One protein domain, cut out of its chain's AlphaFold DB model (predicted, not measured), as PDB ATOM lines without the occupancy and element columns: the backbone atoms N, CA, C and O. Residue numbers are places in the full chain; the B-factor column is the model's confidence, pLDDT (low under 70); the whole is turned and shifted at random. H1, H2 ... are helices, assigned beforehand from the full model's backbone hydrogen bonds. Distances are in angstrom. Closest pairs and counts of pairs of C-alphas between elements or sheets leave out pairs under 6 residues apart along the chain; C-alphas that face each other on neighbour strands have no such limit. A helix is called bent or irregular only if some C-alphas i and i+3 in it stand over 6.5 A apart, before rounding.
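Overview. This is residues 268 to 280 and 307 to 385 of the 592 residues of an uncharacterized protein of Phialophora attinorum (UniProt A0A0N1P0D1). What does the model look like? A helical hairpin, H4 and H5 side by side, is crossed by H2, which packs on H4 and carries H1 at its far end, away from the hairpin. The short H3 lies near H5, and residues 343 to 349 stick out as a free loop running into H4. How large is it, and what is it made of? The printed part has 92 residues with five named helices, H1 to H5 in chain order, and no named strand; it is all helix and compact, with a radius of gyration of the C-alphas of 13.9 A, yet elongated, spanning 42 by 26 by 24 A.

Along the chain. Where is the longest helix? H4 is residues 348 to 367, 28.3 A from first to last C-alpha, beginning at C-alpha 348 (72.534, -47.768, 160.955). Which helices are the others? H5 is residues 371 to 383, 18.2 A long, ending at C-alpha 383 (73.822, -33.150, 154.530). H2 is residues 315 to 329, 22.4 A long, and is neither bent nor irregular, but only just: C-alphas 315 and 318 are 6.2 A apart. H1, residues 268 to 277, is 14.5 A long from C-alpha 268 (99.498, -24.813, 159.085), and H3 is residues 335 to 338.

Arrangement. How does H4 stand to H5? They touch and form a helical hairpin, at a shallow tilt of 20 degrees, opposite ways; their closest C-alphas are those of Trp 362 and Thr 374, 4.7 A apart. What else touches? H4, with residues 357 to 365 alone, touches H2 at a steep tilt of 56 degrees, the same way, the closest C-alphas being those of Phe 320 and Ser 364, 5.1 A apart. H2, with residues 325 to 329 alone, touches H1 at a steep tilt of 40 degrees, opposite ways; the C-alphas of Ala 268 and Ser 329 come closest, at 4.6 A. What of H3 and H1? H3 and H5 are close but not clearly touching, the closest C-alphas, of Ala 335 and Leu 380, being 6.4 A apart, while H1 is apart from H3, H4 and H5. How are the backbones? Every O i to N i+4 pair is within hydrogen-bond range in H1, H4 and H5; in H2 7 of 11 are, and H3 is too short for such a pair.

Size, cuts and confidence. How far does it reach? The two C-alphas farthest apart, those of Trp 280 and Ser 345, are 42.0 A apart. Where is it cut? Residues 281 to 306 are not printed, and C-alphas 280 and 307 are 16.7 A apart; of the links printed whole, H2 to H3 and H4 to H5 are tight and H3 to H4 is short. Where is confidence low? The pLDDT is under 70 at residues 307 to 318, 340 to 346 and 348; its mean over the printed part is 78.5.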
ATOM      1  N   ALA A 268     100.632 -24.069 158.543       83.69
ATOM      2  CA  ALA A 268      99.498 -24.813 159.085       83.69
ATOM      3  C   ALA A 268      99.829 -26.300 159.301       83.69
ATOM      4  O   ALA A 268      99.668 -26.813 160.408       83.69
ATOM      5  N   ASP A 269     100.356 -26.981 158.280       83.75
ATOM      6  CA  ASP A 269     100.743 -28.396 158.370       83.75
ATOM      7  C   ASP A 269     101.864 -28.618 159.395       83.75
ATOM      8  O   ASP A 269     101.855 -29.610 160.125       83.75
ATOM      9  N   HIS A 270     102.812 -27.681 159.498       87.56
ATOM     10  CA  HIS A 270     103.910 -27.756 160.459       87.56
ATOM     11  C   HIS A 270     103.440 -27.530 161.907       87.56
ATOM     12  O   HIS A 270     103.791 -28.310 162.793       87.56
ATOM     13  N   LEU A 271     102.592 -26.527 162.160       85.19
ATOM     14  CA  LEU A 271     101.966 -26.319 163.474       85.19
ATOM     15  C   LEU A 271     101.085 -27.515 163.865       85.19
ATOM     16  O   LEU A 271     101.132 -27.991 165.003       85.19
ATOM     17  N   LEU A 272     100.341 -28.066 162.906       85.31
ATOM     18  CA  LEU A 272      99.558 -29.281 163.091       85.31
ATOM     19  C   LEU A 272     100.464 -30.489 163.415       85.31
ATOM     20  O   LEU A 272     100.140 -31.257 164.324       85.31
ATOM     21  N   GLN A 273     101.621 -30.631 162.757       87.38
ATOM     22  CA  GLN A 273     102.636 -31.652 163.056       87.38
ATOM     23  C   GLN A 273     103.198 -31.508 164.482       87.38
ATOM     24  O   GLN A 273     103.261 -32.505 165.208       87.38
ATOM     25  N   LEU A 274     103.529 -30.287 164.916       86.75
ATOM     26  CA  LEU A 274     103.949 -29.995 166.295       86.75
ATOM     27  C   LEU A 274     102.847 -30.365 167.310       86.75
ATOM     28  O   LEU A 274     103.128 -30.998 168.329       86.75
ATOM     29  N   SER A 275     101.571 -30.109 166.990       84.19
ATOM     30  CA  SER A 275     100.426 -30.523 167.825       84.19
ATOM     31  C   SER A 275     100.252 -32.054 167.940       84.19
ATOM     32  O   SER A 275      99.628 -32.548 168.888       84.19
ATOM     33  N   TYR A 276     100.785 -32.837 166.992       84.06
ATOM     34  CA  TYR A 276     100.804 -34.301 167.076       84.06
ATOM     35  C   TYR A 276     101.971 -34.820 167.911       84.06
ATOM     36  O   TYR A 276     101.760 -35.708 168.739       84.06
ATOM     37  N   THR A 277     103.171 -34.263 167.727       88.88
ATOM     38  CA  THR A 277     104.365 -34.640 168.506       88.88
ATOM     39  C   THR A 277     104.337 -34.099 169.938       88.88
ATOM     40  O   THR A 277     105.091 -34.586 170.778       88.88
ATOM     41  N   LYS A 278     103.457 -33.127 170.222       85.69
ATOM     42  CA  LYS A 278     103.403 -32.326 171.461       85.69
ATOM     43  C   LYS A 278     104.669 -31.489 171.697       85.69
ATOM     44  O   LYS A 278     104.921 -31.054 172.819       85.69
ATOM     45  N   ALA A 279     105.469 -31.266 170.656       84.31
ATOM     46  CA  ALA A 279     106.614 -30.374 170.736       84.31
ATOM     47  C   ALA A 279     106.129 -28.926 170.910       84.31
ATOM     48  O   ALA A 279     105.247 -28.480 170.182       84.31
ATOM     49  N   TRP A 280     106.718 -28.215 171.876       84.06
ATOM     50  CA  TRP A 280     106.430 -26.804 172.183       84.06
ATOM     51  C   TRP A 280     104.959 -26.533 172.572       84.06
ATOM     52  O   TRP A 280     104.407 -25.479 172.276       84.06
ATOM     53  N   ALA A 307      93.989 -25.706 181.818       45.69
ATOM     54  CA  ALA A 307      92.576 -25.548 181.500       45.69
ATOM     55  C   ALA A 307      91.885 -26.911 181.657       45.69
ATOM     56  O   ALA A 307      92.085 -27.815 180.841       45.69
ATOM     57  N   ASP A 308      91.099 -27.065 182.720       43.75
ATOM     58  CA  ASP A 308      90.175 -28.191 182.863       43.75
ATOM     59  C   ASP A 308      88.925 -27.903 182.023       43.75
ATOM     60  O   ASP A 308      88.271 -26.878 182.208       43.75
ATOM     61  N   VAL A 309      88.616 -28.779 181.064       48.75
ATOM     62  CA  VAL A 309      87.525 -28.593 180.095       48.75
ATOM     63  C   VAL A 309      86.624 -29.830 180.102       48.75
ATOM     64  O   VAL A 309      86.717 -30.704 179.246       48.75
ATOM     65  N   PHE A 310      85.720 -29.840 181.082       47.91
ATOM     66  CA  PHE A 310      84.474 -30.617 181.146       47.91
ATOM     67  C   PHE A 310      84.520 -32.159 181.080       47.91
ATOM     68  O   PHE A 310      85.494 -32.816 180.704       47.91
ATOM     69  N   ASP A 311      83.386 -32.736 181.496       45.50
ATOM     70  CA  ASP A 311      83.088 -34.170 181.542       45.50
ATOM     71  C   ASP A 311      82.832 -34.744 180.138       45.50
ATOM     72  O   ASP A 311      81.721 -35.079 179.716       45.50
ATOM     73  N   ALA A 312      83.913 -34.836 179.376       42.94
ATOM     74  CA  ALA A 312      83.929 -35.511 178.096       42.94
ATOM     75  C   ALA A 312      83.762 -37.028 178.288       42.94
ATOM     76  O   ALA A 312      84.750 -37.743 178.475       42.94
ATOM     77  N   HIS A 313      82.539 -37.550 178.107       53.00
ATOM     78  CA  HIS A 313      82.357 -38.964 177.747       53.00
ATOM     79  C   HIS A 313      83.356 -39.310 176.629       53.00
ATOM     80  O   HIS A 313      83.512 -38.530 175.688       53.00
ATOM     81  N   LEU A 314      84.034 -40.462 176.703       47.50
ATOM     82  CA  LEU A 314      85.301 -40.720 175.987       47.50
ATOM     83  C   LEU A 314      85.286 -40.395 174.472       47.50
ATOM     84  O   LEU A 314      86.301 -40.014 173.887       47.50
ATOM     85  N   HIS A 315      84.118 -40.503 173.835       54.50
ATOM     86  CA  HIS A 315      83.881 -40.165 172.432       54.50
ATOM     87  C   HIS A 315      84.080 -38.673 172.084       54.50
ATOM     88  O   HIS A 315      84.505 -38.373 170.963       54.50
ATOM     89  N   TYR A 316      83.823 -37.740 173.011       64.38
ATOM     90  CA  TYR A 316      84.009 -36.298 172.796       64.38
ATOM     91  C   TYR A 316      85.475 -35.949 172.517       64.38
ATOM     92  O   TYR A 316      85.738 -35.147 171.628       64.38
ATOM     93  N   ALA A 317      86.447 -36.589 173.178       62.81
ATOM     94  CA  ALA A 317      87.861 -36.203 173.083       62.81
ATOM     95  C   ALA A 317      88.429 -36.241 171.648       62.81
ATOM     96  O   ALA A 317      89.183 -35.354 171.238       62.81
ATOM     97  N   ARG A 318      88.021 -37.224 170.831       64.31
ATOM     98  CA  ARG A 318      88.436 -37.321 169.416       64.31
ATOM     99  C   ARG A 318      87.804 -36.234 168.534       64.31
ATOM    100  O   ARG A 318      88.373 -35.890 167.499       64.31
ATOM    101  N   ARG A 319      86.643 -35.714 168.940       70.56
ATOM    102  CA  ARG A 319      85.789 -34.775 168.194       70.56
ATOM    103  C   ARG A 319      86.100 -33.323 168.589       70.56
ATOM    104  O   ARG A 319      86.276 -32.484 167.712       70.56
ATOM    105  N   PHE A 320      86.377 -33.079 169.871       77.44
ATOM    106  CA  PHE A 320      87.017 -31.864 170.379       77.44
ATOM    107  C   PHE A 320      88.388 -31.645 169.732       77.44
ATOM    108  O   PHE A 320      88.673 -30.555 169.246       77.44
ATOM    109  N   ARG A 321      89.203 -32.702 169.577       77.56
ATOM    110  CA  ARG A 321      90.450 -32.606 168.794       77.56
ATOM    111  C   ARG A 321      90.210 -32.233 167.324       77.56
ATOM    112  O   ARG A 321      91.064 -31.581 166.736       77.56
ATOM    113  N   ALA A 322      89.082 -32.617 166.722       74.38
ATOM    114  CA  ALA A 322      88.741 -32.198 165.361       74.38
ATOM    115  C   ALA A 322      88.345 -30.712 165.291       74.38
ATOM    116  O   ALA A 322      88.742 -30.040 164.346       74.38
ATOM    117  N   ALA A 323      87.654 -30.179 166.305       81.50
ATOM    118  CA  ALA A 323      87.405 -28.740 166.423       81.50
ATOM    119  C   ALA A 323      88.700 -27.947 166.695       81.50
ATOM    120  O   ALA A 323      88.936 -26.935 166.048       81.50
ATOM    121  N   LEU A 324      89.599 -28.446 167.552       82.50
ATOM    122  CA  LEU A 324      90.910 -27.819 167.779       82.50
ATOM    123  C   LEU A 324      91.779 -27.761 166.512       82.50
ATOM    124  O   LEU A 324      92.510 -26.793 166.337       82.50
ATOM    125  N   ARG A 325      91.713 -28.754 165.610       82.25
ATOM    126  CA  ARG A 325      92.473 -28.728 164.341       82.25
ATOM    127  C   ARG A 325      92.150 -27.506 163.482       82.25
ATOM    128  O   ARG A 325      93.061 -26.973 162.857       82.25
ATOM    129  N   PHE A 326      90.899 -27.045 163.487       81.94
ATOM    130  CA  PHE A 326      90.492 -25.842 162.759       81.94
ATOM    131  C   PHE A 326      91.329 -24.616 163.173       81.94
ATOM    132  O   PHE A 326      91.788 -23.882 162.306       81.94
ATOM    133  N   LEU A 327      91.658 -24.469 164.464       80.56
ATOM    134  CA  LEU A 327      92.516 -23.381 164.966       80.56
ATOM    135  C   LEU A 327      93.968 -23.430 164.451       80.56
ATOM    136  O   LEU A 327      94.648 -22.409 164.474       80.56
ATOM    137  N   TYR A 328      94.460 -24.596 164.015       80.50
ATOM    138  CA  TYR A 328      95.840 -24.773 163.538       80.50
ATOM    139  C   TYR A 328      95.968 -24.796 162.013       80.50
ATOM    140  O   TYR A 328      97.045 -24.493 161.500       80.50
ATOM    141  N   SER A 329      94.915 -25.187 161.290       80.44
ATOM    142  CA  SER A 329      94.999 -25.412 159.842       80.44
ATOM    143  C   SER A 329      93.797 -24.939 159.023       80.44
ATOM    144  O   SER A 329      93.702 -25.328 157.862       80.44
ATOM    145  N   ASP A 330      92.861 -24.184 159.615       78.19
ATOM    146  CA  ASP A 330      91.606 -23.704 158.989       78.19
ATOM    147  C   ASP A 330      90.740 -24.832 158.370       78.19
ATOM    148  O   ASP A 330      89.799 -24.625 157.606       78.19
ATOM    149  N   ALA A 331      91.057 -26.087 158.713       81.56
ATOM    150  CA  ALA A 331      90.504 -27.276 158.083       81.56
ATOM    151  C   ALA A 331      89.143 -27.625 158.694       81.56
ATOM    152  O   ALA A 331      89.031 -28.399 159.651       81.56
ATOM    153  N   ILE A 332      88.104 -27.024 158.123       83.31
ATOM    154  CA  ILE A 332      86.704 -27.325 158.410       83.31
ATOM    155  C   ILE A 332      86.384 -28.785 158.035       83.31
ATOM    156  O   ILE A 332      86.830 -29.300 157.011       83.31
ATOM    157  N   LEU A 333      85.583 -29.463 158.861       84.31
ATOM    158  CA  LEU A 333      85.168 -30.850 158.633       84.31
ATOM    159  C   LEU A 333      84.260 -30.965 157.390       84.31
ATOM    160  O   LEU A 333      83.139 -30.450 157.376       84.31
ATOM    161  N   THR A 334      84.718 -31.657 156.348       85.44
ATOM    162  CA  THR A 334      83.924 -31.961 155.143       85.44
ATOM    163  C   THR A 334      83.073 -33.220 155.334       85.44
ATOM    164  O   THR A 334      83.352 -34.042 156.209       85.44
ATOM    165  N   ALA A 335      82.030 -33.397 154.513       82.75
ATOM    166  CA  ALA A 335      81.257 -34.644 154.503       82.75
ATOM    167  C   ALA A 335      82.137 -35.841 154.090       82.75
ATOM    168  O   ALA A 335      82.082 -36.894 154.713       82.75
ATOM    169  N   GLU A 336      83.040 -35.644 153.128       82.94
ATOM    170  CA  GLU A 336      84.055 -36.623 152.702       82.94
ATOM    171  C   GLU A 336      84.955 -37.093 153.861       82.94
ATOM    172  O   GLU A 336      85.320 -38.261 153.936       82.94
ATOM    173  N   ALA A 337      85.279 -36.211 154.815       79.81
ATOM    174  CA  ALA A 337      86.068 -36.572 155.993       79.81
ATOM    175  C   ALA A 337      85.284 -37.405 157.033       79.81
ATOM    176  O   ALA A 337      85.907 -38.079 157.862       79.81
ATOM    177  N   LEU A 338      83.944 -37.380 156.994       75.81
ATOM    178  CA  LEU A 338      83.081 -38.320 157.722       75.81
ATOM    179  C   LEU A 338      82.928 -39.635 156.948       75.81
ATOM    180  O   LEU A 338      83.078 -40.710 157.531       75.81
ATOM    181  N   VAL A 339      82.703 -39.547 155.633       70.25
ATOM    182  CA  VAL A 339      82.643 -40.679 154.696       70.25
ATOM    183  C   VAL A 339      84.061 -41.163 154.367       70.25
ATOM    184  O   VAL A 339      84.512 -41.168 153.222       70.25
ATOM    185  N   GLN A 340      84.777 -41.635 155.394       61.25
ATOM    186  CA  GLN A 340      85.921 -42.511 155.157       61.25
ATOM    187  C   GLN A 340      85.454 -43.704 154.307       61.25
ATOM    188  O   GLN A 340      84.376 -44.234 154.590       61.25
ATOM    189  N   PRO A 341      86.247 -44.178 153.324       49.28
ATOM    190  CA  PRO A 341      85.879 -45.292 152.450       49.28
ATOM    191  C   PRO A 341      85.938 -46.642 153.189       49.28
ATOM    192  O   PRO A 341      86.754 -47.518 152.905       49.28
ATOM    193  N   ARG A 342      85.051 -46.812 154.172       46.31
ATOM    194  CA  ARG A 342      84.676 -48.102 154.745       46.31
ATOM    195  C   ARG A 342      83.761 -48.796 153.747       46.31
ATOM    196  O   ARG A 342      82.790 -48.213 153.276       46.31
ATOM    197  N   VAL A 343      84.117 -50.027 153.398       44.59
ATOM    198  CA  VAL A 343      83.555 -50.748 152.252       44.59
ATOM    199  C   VAL A 343      82.056 -51.007 152.434       44.59
ATOM    200  O   VAL A 343      81.654 -51.898 153.177       44.59
ATOM    201  N   SER A 344      81.252 -50.201 151.737       47.41
ATOM    202  CA  SER A 344      79.893 -50.492 151.256       47.41
ATOM    203  C   SER A 344      79.001 -51.363 152.156       47.41
ATOM    204  O   SER A 344      78.469 -52.382 151.717       47.41
ATOM    205  N   SER A 345      78.745 -50.917 153.385       49.00
ATOM    206  CA  SER A 345      77.490 -51.249 154.064       49.00
ATOM    207  C   SER A 345      76.909 -49.981 154.682       49.00
ATOM    208  O   SER A 345      77.570 -49.291 155.455       49.00
ATOM    209  N   GLY A 346      75.679 -49.632 154.296       56.16
ATOM    210  CA  GLY A 346      74.957 -48.472 154.824       56.16
ATOM    211  C   GLY A 346      74.391 -48.765 156.209       56.16
ATOM    212  O   GLY A 346      73.177 -48.751 156.387       56.16
ATOM    213  N   SER A 347      75.251 -49.134 157.160       70.31
ATOM    214  CA  SER A 347      74.808 -49.602 158.468       70.31
ATOM    215  C   SER A 347      74.278 -48.443 159.323       70.31
ATOM    216  O   SER A 347      74.900 -47.385 159.454       70.31
ATOM    217  N   GLN A 348      73.127 -48.667 159.957       69.94
ATOM    218  CA  GLN A 348      72.534 -47.768 160.955       69.94
ATOM    219  C   GLN A 348      73.499 -47.506 162.137       69.94
ATOM    220  O   GLN A 348      73.468 -46.454 162.779       69.94
ATOM    221  N   VAL A 349      74.408 -48.450 162.410       72.12
ATOM    222  CA  VAL A 349      75.453 -48.325 163.436       72.12
ATOM    223  C   VAL A 349      76.487 -47.265 163.035       72.12
ATOM    224  O   VAL A 349      76.812 -46.396 163.841       72.12
ATOM    225  N   ASP A 350      76.957 -47.263 161.784       82.25
ATOM    226  CA  ASP A 350      77.867 -46.221 161.289       82.25
ATOM    227  C   ASP A 350      77.161 -44.854 161.204       82.25
ATOM    228  O   ASP A 350      77.747 -43.838 161.587       82.25
ATOM    229  N   ARG A 351      75.880 -44.815 160.798       83.19
ATOM    230  CA  ARG A 351      75.064 -43.582 160.778       83.19
ATOM    231  C   ARG A 351      74.869 -42.972 162.167       83.19
ATOM    232  O   ARG A 351      75.111 -41.780 162.347       83.19
ATOM    233  N   SER A 352      74.506 -43.770 163.168       82.88
ATOM    234  CA  SER A 352      74.372 -43.295 164.556       82.88
ATOM    235  C   SER A 352      75.717 -42.869 165.165       82.88
ATOM    236  O   SER A 352      75.792 -41.850 165.858       82.88
ATOM    237  N   ALA A 353      76.814 -43.561 164.840       83.69
ATOM    238  CA  ALA A 353      78.164 -43.142 165.225       83.69
ATOM    239  C   ALA A 353      78.588 -41.811 164.566       83.69
ATOM    240  O   ALA A 353      79.267 -41.002 165.211       83.69
ATOM    241  N   MET A 354      78.170 -41.573 163.317       87.44
ATOM    242  CA  MET A 354      78.369 -40.326 162.569       87.44
ATOM    243  C   MET A 354      77.504 -39.178 163.109       87.44
ATOM    244  O   MET A 354      78.030 -38.085 163.306       87.44
ATOM    245  N   LEU A 355      76.235 -39.421 163.452       90.06
ATOM    246  CA  LEU A 355      75.386 -38.454 164.159       90.06
ATOM    247  C   LEU A 355      76.071 -37.985 165.447       90.06
ATOM    248  O   LEU A 355      76.337 -36.797 165.616       90.06
ATOM    249  N   LEU A 356      76.453 -38.923 166.321       87.19
ATOM    250  CA  LEU A 356      77.181 -38.601 167.551       87.19
ATOM    251  C   LEU A 356      78.515 -37.886 167.264       87.19
ATOM    252  O   LEU A 356      78.967 -37.090 168.086       87.19
ATOM    253  N   TYR A 357      79.152 -38.133 166.112       87.75
ATOM    254  CA  TYR A 357      80.327 -37.374 165.679       87.75
ATOM    255  C   TYR A 357      79.997 -35.901 165.427       87.75
ATOM    256  O   TYR A 357      80.642 -35.028 166.014       87.75
ATOM    257  N   ILE A 358      78.995 -35.635 164.588       91.56
ATOM    258  CA  ILE A 358      78.571 -34.283 164.203       91.56
ATOM    259  C   ILE A 358      78.099 -33.497 165.434       91.56
ATOM    260  O   ILE A 358      78.530 -32.361 165.631       91.56
ATOM    261  N   LEU A 359      77.299 -34.114 166.310       91.12
ATOM    262  CA  LEU A 359      76.781 -33.459 167.517       91.12
ATOM    263  C   LEU A 359      77.894 -33.066 168.500       91.12
ATOM    264  O   LEU A 359      77.921 -31.926 168.961       91.12
ATOM    265  N   SER A 360      78.878 -33.935 168.779       86.88
ATOM    266  CA  SER A 360      80.007 -33.510 169.622       86.88
ATOM    267  C   SER A 360      80.927 -32.502 168.926       86.88
ATOM    268  O   SER A 360      81.565 -31.717 169.622       86.88
ATOM    269  N   TYR A 361      81.045 -32.516 167.592       90.50
ATOM    270  CA  TYR A 361      81.803 -31.498 166.849       90.50
ATOM    271  C   TYR A 361      81.124 -30.123 166.975       90.50
ATOM    272  O   TYR A 361      81.802 -29.142 167.273       90.50
ATOM    273  N   TRP A 362      79.788 -30.076 166.902       93.00
ATOM    274  CA  TRP A 362      78.986 -28.885 167.207       93.00
ATOM    275  C   TRP A 362      79.231 -28.383 168.635       93.00
ATOM    276  O   TRP A 362      79.618 -27.232 168.826       93.00
ATOM    277  N   VAL A 363      79.069 -29.257 169.635       88.81
ATOM    278  CA  VAL A 363      79.297 -28.924 171.054       88.81
ATOM    279  C   VAL A 363      80.735 -28.450 171.296       88.81
ATOM    280  O   VAL A 363      80.951 -27.503 172.043       88.81
ATOM    281  N   SER A 364      81.718 -29.037 170.609       87.50
ATOM    282  CA  SER A 364      83.115 -28.586 170.674       87.50
ATOM    283  C   SER A 364      83.307 -27.192 170.070       87.50
ATOM    284  O   SER A 364      84.106 -26.421 170.587       87.50
ATOM    285  N   GLY A 365      82.570 -26.847 169.010       90.12
ATOM    286  CA  GLY A 365      82.538 -25.489 168.463       90.12
ATOM    287  C   GLY A 365      81.970 -24.472 169.454       90.12
ATOM    288  O   GLY A 365      82.552 -23.404 169.609       90.12
ATOM    289  N   LEU A 366      80.898 -24.823 170.175       89.31
ATOM    290  CA  LEU A 366      80.307 -23.969 171.216       89.31
ATOM    291  C   LEU A 366      81.261 -23.777 172.405       89.31
ATOM    292  O   LEU A 366      81.545 -22.642 172.773       89.31
ATOM    293  N   LEU A 367      81.828 -24.866 172.937       85.44
ATOM    294  CA  LEU A 367      82.806 -24.841 174.039       85.44
ATOM    295  C   LEU A 367      84.083 -24.042 173.719       85.44
ATOM    296  O   LEU A 367      84.763 -23.590 174.635       85.44
ATOM    297  N   LEU A 368      84.429 -23.891 172.436       86.56
ATOM    298  CA  LEU A 368      85.589 -23.124 171.973       86.56
ATOM    299  C   LEU A 368      85.228 -21.720 171.445       86.56
ATOM    300  O   LEU A 368      86.130 -20.984 171.051       86.56
ATOM    301  N   GLY A 369      83.942 -21.349 171.388       89.44
ATOM    302  CA  GLY A 369      83.484 -20.080 170.804       89.44
ATOM    303  C   GLY A 369      83.686 -19.957 169.284       89.44
ATOM    304  O   GLY A 369      83.790 -18.847 168.765       89.44
ATOM    305  N   ILE A 370      83.776 -21.074 168.551       92.06
ATOM    306  CA  ILE A 370      84.108 -21.098 167.117       92.06
ATOM    307  C   ILE A 370      82.839 -21.255 166.267       92.06
ATOM    308  O   ILE A 370      82.426 -22.368 165.921       92.06
ATOM    309  N   GLU A 371      82.252 -20.132 165.854       93.00
ATOM    310  CA  GLU A 371      81.030 -20.109 165.036       93.00
ATOM    311  C   GLU A 371      81.164 -20.848 163.692       93.00
ATOM    312  O   GLU A 371      80.200 -21.436 163.207       93.00
ATOM    313  N   HIS A 372      82.345 -20.877 163.069       92.44
ATOM    314  CA  HIS A 372      82.538 -21.616 161.813       92.44
ATOM    315  C   HIS A 372      82.394 -23.138 161.994       92.44
ATOM    316  O   HIS A 372      81.871 -23.820 161.110       92.44
ATOM    317  N   VAL A 373      82.781 -23.668 163.161       92.50
ATOM    318  CA  VAL A 373      82.640 -25.093 163.506       92.50
ATOM    319  C   VAL A 373      81.175 -25.440 163.771       92.50
ATOM    320  O   VAL A 373      80.693 -26.449 163.255       92.50
ATOM    321  N   THR A 374      80.437 -24.599 164.503       94.00
ATOM    322  CA  THR A 374      79.005 -24.827 164.781       94.00
ATOM    323  C   THR A 374      78.162 -24.712 163.508       94.00
ATOM    324  O   THR A 374      77.372 -25.609 163.209       94.00
ATOM    325  N   ASN A 375      78.407 -23.686 162.686       94.50
ATOM    326  CA  ASN A 375      77.742 -23.507 161.396       94.50
ATOM    327  C   ASN A 375      78.059 -24.638 160.402       94.50
ATOM    328  O   ASN A 375      77.176 -25.043 159.639       94.50
ATOM    329  N   ARG A 376      79.279 -25.199 160.404       93.94
ATOM    330  CA  ARG A 376      79.559 -26.407 159.610       93.94
ATOM    331  C   ARG A 376      78.863 -27.634 160.187       93.94
ATOM    332  O   ARG A 376      78.329 -28.411 159.406       93.94
ATOM    333  N   ALA A 377      78.845 -27.818 161.506       94.25
ATOM    334  CA  ALA A 377      78.176 -28.959 162.128       94.25
ATOM    335  C   ALA A 377      76.671 -28.989 161.807       94.25
ATOM    336  O   ALA A 377      76.146 -30.052 161.482       94.25
ATOM    337  N   ALA A 378      76.009 -27.826 161.781       94.69
ATOM    338  CA  ALA A 378      74.630 -27.693 161.311       94.69
ATOM    339  C   ALA A 378      74.461 -28.132 159.842       94.69
ATOM    340  O   ALA A 378      73.580 -28.935 159.540       94.69
ATOM    341  N   LYS A 379      75.341 -27.665 158.942       94.31
ATOM    342  CA  LYS A 379      75.324 -28.051 157.517       94.31
ATOM    343  C   LYS A 379      75.574 -29.549 157.319       94.31
ATOM    344  O   LYS A 379      74.788 -30.202 156.641       94.31
ATOM    345  N   LEU A 380      76.589 -30.109 157.980       93.44
ATOM    346  CA  LEU A 380      76.871 -31.549 157.995       93.44
ATOM    347  C   LEU A 380      75.671 -32.363 158.486       93.44
ATOM    348  O   LEU A 380      75.366 -33.397 157.904       93.44
ATOM    349  N   LEU A 381      74.978 -31.901 159.531       94.81
ATOM    350  CA  LEU A 381      73.795 -32.585 160.048       94.81
ATOM    351  C   LEU A 381      72.658 -32.599 159.017       94.81
ATOM    352  O   LEU A 381      72.010 -33.628 158.869       94.81
ATOM    353  N   SER A 382      72.453 -31.509 158.264       94.19
ATOM    354  CA  SER A 382      71.490 -31.485 157.150       94.19
ATOM    355  C   SER A 382      71.938 -32.291 155.921       94.19
ATOM    356  O   SER A 382      71.100 -32.911 155.278       94.19
ATOM    357  N   GLU A 383      73.240 -32.341 155.620       92.56
ATOM    358  CA  GLU A 383      73.822 -33.150 154.530       92.56
ATOM    359  C   GLU A 383      73.714 -34.667 154.795       92.56
ATOM    360  O   GLU A 383      73.751 -35.463 153.861       92.56
ATOM    361  N   VAL A 384      73.590 -35.062 156.067       90.94
ATOM    362  CA  VAL A 384      73.572 -36.456 156.547       90.94
ATOM    363  C   VAL A 384      72.174 -36.899 157.023       90.94
ATOM    364  O   VAL A 384      71.991 -38.050 157.418       90.94
ATOM    365  N   MET A 385      71.171 -36.015 156.995       92.75
ATOM    366  CA  MET A 385      69.859 -36.281 157.591       92.75
ATOM    367  C   MET A 385      69.071 -37.362 156.826       92.75
ATOM    368  O   MET A 385      68.744 -37.206 155.653       92.75
TER     369      MET A 385